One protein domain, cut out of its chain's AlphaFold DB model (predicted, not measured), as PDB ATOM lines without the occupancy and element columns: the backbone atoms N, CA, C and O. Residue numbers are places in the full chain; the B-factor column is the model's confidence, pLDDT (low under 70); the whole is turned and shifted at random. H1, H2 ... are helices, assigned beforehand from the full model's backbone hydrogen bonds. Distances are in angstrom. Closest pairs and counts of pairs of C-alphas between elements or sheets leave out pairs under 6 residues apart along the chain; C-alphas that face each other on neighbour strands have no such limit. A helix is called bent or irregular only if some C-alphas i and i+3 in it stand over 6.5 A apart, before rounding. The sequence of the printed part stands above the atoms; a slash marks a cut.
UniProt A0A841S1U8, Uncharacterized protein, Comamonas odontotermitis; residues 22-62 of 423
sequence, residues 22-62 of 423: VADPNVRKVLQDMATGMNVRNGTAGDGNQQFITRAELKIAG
ATOM      1  N   VAL A  22      57.674 -25.370 -46.356       82.50
ATOM      2  CA  VAL A  22      58.531 -25.826 -47.467       82.50
ATOM      3  C   VAL A  22      59.025 -24.616 -48.260       82.50
ATOM      4  O   VAL A  22      58.206 -23.846 -48.753       82.50
ATOM      5  N   ALA A  23      60.342 -24.429 -48.402       84.62
ATOM      6  CA  ALA A  23      60.925 -23.198 -48.954       84.62
ATOM      7  C   ALA A  23      60.678 -22.993 -50.467       84.62
ATOM      8  O   ALA A  23      60.391 -21.869 -50.882       84.62
ATOM      9  N   ASP A  24      60.723 -24.057 -51.279       88.12
ATOM     10  CA  ASP A  24      60.495 -23.979 -52.732       88.12
ATOM     11  C   ASP A  24      58.990 -23.830 -53.063       88.12
ATOM     12  O   ASP A  24      58.196 -24.698 -52.681       88.12
ATOM     13  N   PRO A  25      58.566 -22.771 -53.786       81.62
ATOM     14  CA  PRO A  25      57.157 -22.529 -54.104       81.62
ATOM     15  C   PRO A  25      56.496 -23.602 -54.981       81.62
ATOM     16  O   PRO A  25      55.321 -23.913 -54.779       81.62
ATOM     17  N   ASN A  26      57.222 -24.173 -55.945       84.25
ATOM     18  CA  ASN A  26      56.656 -25.135 -56.892       84.25
ATOM     19  C   ASN A  26      56.465 -26.495 -56.224       84.25
ATOM     20  O   ASN A  26      55.405 -27.111 -56.350       84.25
ATOM     21  N   VAL A  27      57.456 -26.926 -55.440       83.81
ATOM     22  CA  VAL A  27      57.359 -28.161 -54.649       83.81
ATOM     23  C   VAL A  27      56.257 -28.034 -53.598       83.81
ATOM     24  O   VAL A  27      55.456 -28.953 -53.427       83.81
ATOM     25  N   ARG A  28      56.145 -26.871 -52.944       88.81
ATOM     26  CA  ARG A  28      55.073 -26.595 -51.982       88.81
ATOM     27  C   ARG A  28      53.691 -26.759 -52.606       88.81
ATOM     28  O   ARG A  28      52.852 -27.444 -52.028       88.81
ATOM     29  N   LYS A  29      53.460 -26.170 -53.781       84.81
ATOM     30  CA  LYS A  29      52.156 -26.233 -54.449       84.81
ATOM     31  C   LYS A  29      51.772 -27.668 -54.820       84.81
ATOM     32  O   LYS A  29      50.654 -28.085 -54.545       84.81
ATOM     33  N   VAL A  30      52.705 -28.447 -55.371       84.75
ATOM     34  CA  VAL A  30      52.443 -29.857 -55.714       84.75
ATOM     35  C   VAL A  30      52.111 -30.675 -54.464       84.75
ATOM     36  O   VAL A  30      51.146 -31.437 -54.468       84.75
ATOM     37  N   LEU A  31      52.851 -30.488 -53.369       85.56
ATOM     38  CA  LEU A  31      52.571 -31.188 -52.113       85.56
ATOM     39  C   LEU A  31      51.237 -30.758 -51.484       85.56
ATOM     40  O   LEU A  31      50.550 -31.596 -50.904       85.56
ATOM     41  N   GLN A  32      50.833 -29.493 -51.631       84.62
ATOM     42  CA  GLN A  32      49.515 -29.009 -51.201       84.62
ATOM     43  C   GLN A  32      48.379 -29.618 -52.034       84.62
ATOM     44  O   GLN A  32      47.384 -30.067 -51.464       84.62
ATOM     45  N   ASP A  33      48.537 -29.700 -53.357       83.81
ATOM     46  CA  ASP A  33      47.546 -30.307 -54.253       83.81
ATOM     47  C   ASP A  33      47.409 -31.821 -53.960       83.81
ATOM     48  O   ASP A  33      46.300 -32.348 -53.840       83.81
ATOM     49  N   MET A  34      48.528 -32.518 -53.721       83.88
ATOM     50  CA  MET A  34      48.532 -33.933 -53.316       83.88
ATOM     51  C   MET A  34      47.927 -34.161 -51.925       83.88
ATOM     52  O   MET A  34      47.160 -35.108 -51.739       83.88
ATOM     53  N   ALA A  35      48.242 -33.309 -50.945       84.44
ATOM     54  CA  ALA A  35      47.662 -33.393 -49.606       84.44
ATOM     55  C   ALA A  35      46.151 -33.132 -49.636       84.44
ATOM     56  O   ALA A  35      45.393 -33.841 -48.976       84.44
ATOM     57  N   THR A  36      45.701 -32.182 -50.460       82.88
ATOM     58  CA  THR A  36      44.274 -31.916 -50.693       82.88
ATOM     59  C   THR A  36      43.583 -33.149 -51.275       82.88
ATOM     60  O   THR A  36      42.565 -33.587 -50.740       82.88
ATOM     61  N   GLY A  37      44.174 -33.775 -52.299       82.00
ATOM     62  CA  GLY A  37      43.664 -35.025 -52.866       82.00
ATOM     63  C   GLY A  37      43.597 -36.170 -51.848       82.00
ATOM     64  O   GLY A  37      42.587 -36.872 -51.778       82.00
ATOM     65  N   MET A  38      44.626 -36.340 -51.011       84.00
ATOM     66  CA  MET A  38      44.621 -37.347 -49.942       84.00
ATOM     67  C   MET A  38      43.573 -37.064 -48.862       84.00
ATOM     68  O   MET A  38      42.933 -38.001 -48.402       84.00
ATOM     69  N   ASN A  39      43.347 -35.805 -48.484       81.31
ATOM     70  CA  ASN A  39      42.331 -35.453 -47.489       81.31
ATOM     71  C   ASN A  39      40.904 -35.716 -48.006       81.31
ATOM     72  O   ASN A  39      40.086 -36.261 -47.267       81.31
ATOM     73  N   VAL A  40      40.617 -35.433 -49.287       81.50
ATOM     74  CA  VAL A  40      39.329 -35.800 -49.918       81.50
ATOM     75  C   VAL A  40      39.141 -37.313 -49.930       81.50
ATOM     76  O   VAL A  40      38.084 -37.836 -49.579       81.50
ATOM     77  N   ARG A  41      40.199 -38.043 -50.284       82.00
ATOM     78  CA  ARG A  41      40.172 -39.503 -50.348       82.00
ATOM     79  C   ARG A  41      40.129 -40.171 -48.972       82.00
ATOM     80  O   ARG A  41      39.600 -41.267 -48.865       82.00
ATOM     81  N   ASN A  42      40.613 -39.515 -47.926       80.06
ATOM     82  CA  ASN A  42      40.492 -39.976 -46.542       80.06
ATOM     83  C   ASN A  42      39.202 -39.475 -45.860       80.06
ATOM     84  O   ASN A  42      39.024 -39.711 -44.668       80.06
ATOM     85  N   GLY A  43      38.324 -38.778 -46.591       74.38
ATOM     86  CA  GLY A  43      37.013 -38.336 -46.105       74.38
ATOM     87  C   GLY A  43      37.045 -37.147 -45.140       74.38
ATOM     88  O   GLY A  43      36.021 -36.812 -44.553       74.38
ATOM     89  N   THR A  44      38.193 -36.483 -44.962       72.94
ATOM     90  CA  THR A  44      38.331 -35.317 -44.068       72.94
ATOM     91  C   THR A  44      38.037 -33.982 -44.764       72.94
ATOM     92  O   THR A  44      37.960 -32.953 -44.094       72.94
ATOM     93  N   ALA A  45      37.841 -33.986 -46.090       71.38
ATOM     94  CA  ALA A  45      37.413 -32.841 -46.896       71.38
ATOM     95  C   ALA A  45      36.467 -33.274 -48.042       71.38
ATOM     96  O   ALA A  45      36.581 -34.385 -48.553       71.38
ATOM     97  N   GLY A  46      35.564 -32.392 -48.486       74.25
ATOM     98  CA  GLY A  46      34.576 -32.683 -49.542       74.25
ATOM     99  C   GLY A  46      33.253 -33.272 -49.024       74.25
ATOM    100  O   GLY A  46      32.989 -33.253 -47.827       74.25
ATOM    101  N   ASP A  47      32.409 -33.770 -49.935       76.50
ATOM    102  CA  ASP A  47      31.065 -34.315 -49.648       76.50
ATOM    103  C   ASP A  47      31.059 -35.813 -49.269       76.50
ATOM    104  O   ASP A  47      30.001 -36.396 -49.037       76.50
ATOM    105  N   GLY A  48      32.239 -36.442 -49.217       71.38
ATOM    106  CA  GLY A  48      32.425 -37.852 -48.867       71.38
ATOM    107  C   GLY A  48      32.201 -38.852 -50.009       71.38
ATOM    108  O   GLY A  48      32.538 -40.022 -49.847       71.38
ATOM    109  N   ASN A  49      31.725 -38.437 -51.189       77.31
ATOM    110  CA  ASN A  49      31.433 -39.364 -52.296       77.31
ATOM    111  C   ASN A  49      32.689 -39.944 -52.960       77.31
ATOM    112  O   ASN A  49      32.637 -40.978 -53.625       77.31
ATOM    113  N   GLN A  50      33.825 -39.272 -52.794       77.75
ATOM    114  CA  GLN A  50      35.103 -39.666 -53.383       77.75
ATOM    115  C   GLN A  50      36.062 -40.288 -52.360       77.75
ATOM    116  O   GLN A  50      37.229 -40.500 -52.692       77.75
ATOM    117  N   GLN A  51      35.602 -40.575 -51.135       82.88
ATOM    118  CA  GLN A  51      36.436 -41.186 -50.101       82.88
ATOM    119  C   GLN A  51      36.754 -42.655 -50.414       82.88
ATOM    120  O   GLN A  51      35.978 -43.369 -51.054       82.88
ATOM    121  N   PHE A  52      37.905 -43.126 -49.952       82.12
ATOM    122  CA  PHE A  52      38.242 -44.536 -49.958       82.12
ATOM    123  C   PHE A  52      37.434 -45.261 -48.888       82.12
ATOM    124  O   PHE A  52      37.372 -44.821 -47.747       82.12
ATOM    125  N   ILE A  53      36.875 -46.409 -49.259       75.19
ATOM    126  CA  ILE A  53      36.235 -47.326 -48.322       75.19
ATOM    127  C   ILE A  53      37.159 -48.531 -48.167       75.19
ATOM    128  O   ILE A  53      37.594 -49.143 -49.148       75.19
ATOM    129  N   THR A  54      37.495 -48.870 -46.932       71.88
ATOM    130  CA  THR A  54      38.317 -50.034 -46.622       71.88
ATOM    131  C   THR A  54      37.502 -51.319 -46.745       71.88
ATOM    132  O   THR A  54      36.280 -51.353 -46.587       71.88
ATOM    133  N   ARG A  55      38.188 -52.442 -46.976       66.12
ATOM    134  CA  ARG A  55      37.532 -53.759 -47.010       66.12
ATOM    135  C   ARG A  55      36.813 -54.097 -45.698       66.12
ATOM    136  O   ARG A  55      35.823 -54.818 -45.726       66.12
ATOM    137  N   ALA A  56      37.297 -53.581 -44.567       69.81
ATOM    138  CA  ALA A  56      36.647 -53.758 -43.273       69.81
ATOM    139  C   ALA A  56      35.310 -53.002 -43.204       69.81
ATOM    140  O   ALA A  56      34.315 -53.574 -42.768       69.81
ATOM    141  N   GLU A  57      35.261 -51.765 -43.705       70.81
ATOM    142  CA  GLU A  57      34.032 -50.959 -43.765       70.81
ATOM    143  C   GLU A  57      32.990 -51.572 -44.711       70.81
ATOM    144  O   GLU A  57      31.814 -51.646 -44.360       70.81
ATOM    145  N   LEU A  58      33.413 -52.119 -45.856       69.44
ATOM    146  CA  LEU A  58      32.513 -52.836 -46.773       69.44
ATOM    147  C   LEU A  58      31.928 -54.105 -46.136       69.44
ATOM    148  O   LEU A  58      30.748 -54.400 -46.322       69.44
ATOM    149  N   LYS A  59      32.716 -54.807 -45.313       67.69
ATOM    150  CA  LYS A  59      32.246 -55.985 -44.576       67.69
ATOM    151  C   LYS A  59      31.242 -55.625 -43.477       67.69
ATOM    152  O   LYS A  59      30.282 -56.364 -43.277       67.69
ATOM    153  N   ILE A  60      31.424 -54.488 -42.798       70.81
ATOM    154  CA  ILE A  60      30.458 -53.959 -41.815       70.81
ATOM    155  C   ILE A  60      29.146 -53.561 -42.504       70.81
ATOM    156  O   ILE A  60      28.073 -53.827 -41.972       70.81
ATOM    157  N   ALA A  61      29.220 -53.006 -43.718       66.56
ATOM    158  CA  ALA A  61      28.057 -52.710 -44.555       66.56
ATOM    159  C   ALA A  61      27.405 -53.961 -45.193       66.56
ATOM    160  O   ALA A  61      26.499 -53.828 -46.016       66.56
ATOM    161  N   GLY A  62      27.843 -55.174 -44.825       62.38
ATOM    162  CA  GLY A  62      27.255 -56.441 -45.268       62.38
ATOM    163  C   GLY A  62      27.671 -56.903 -46.668       62.38
ATOM    164  O   GLY A  62      27.061 -57.826 -47.201       62.38
TER     165      GLY A  62
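Overview. This is residues 22 to 62 of the 423 residues of an uncharacterized protein of Comamonas odontotermitis (UniProt A0A841S1U8). What shape do these coordinates draw? A long helix, H1, makes much of the length of a thin, rod-like outline; past its end an irregular link bulges out in a loop near Gly 46, then runs on to a short helix, H2, at the far end. The two helices do not pack on each other, and residues 23 to 30 and 54 to 62 stick out at the two ends. What is printed, and how compact is it? The printed part has 41 residues with two named helices, H1 then H2, and no named strand; its class is all helix. It is extended, with a radius of gyration of the C-alphas of 14.3 A and spans of 47 by 18 by 10 A.

Arrangement. How do the helices stand to each other? H1, residues 25 to 41, and H2, residues 55 to 60, are apart, with no C-alpha of the one within 8 A of the other. Which residues stand free? Residues 23 to 30 do, of which 25 to 30 belong to H1, and so do residues 54 to 62, of which 55 to 60 belong to H2. What do the backbones show? In H1 and H2 every O i to N i+4 pair is within hydrogen-bond range.

Along the chain. Where does H1 run? It begins at C-alpha 25 (57.157, -22.529, -54.104) and ends at C-alpha 41 (40.172, -39.503, -50.348), 24.3 A from first to last C-alpha. Where does H2 run? It goes from Arg 55 to Ile 60, 8.8 A from first to last C-alpha, and ends at C-alpha 60 (30.458, -53.959, -41.815).

Size, cuts and confidence. How large is it? The two C-alphas farthest apart, those of Ala 23 and Gly 62, are 47.5 A apart. Is the printed part unbroken? It has no cut, and H1 and H2 are joined by a long link of 13 residues, 42 to 54. Where is confidence low? The mean pLDDT of the printed part is 78.3; residues 55 to 56, 58 to 59 and 61 to 62 are under 70.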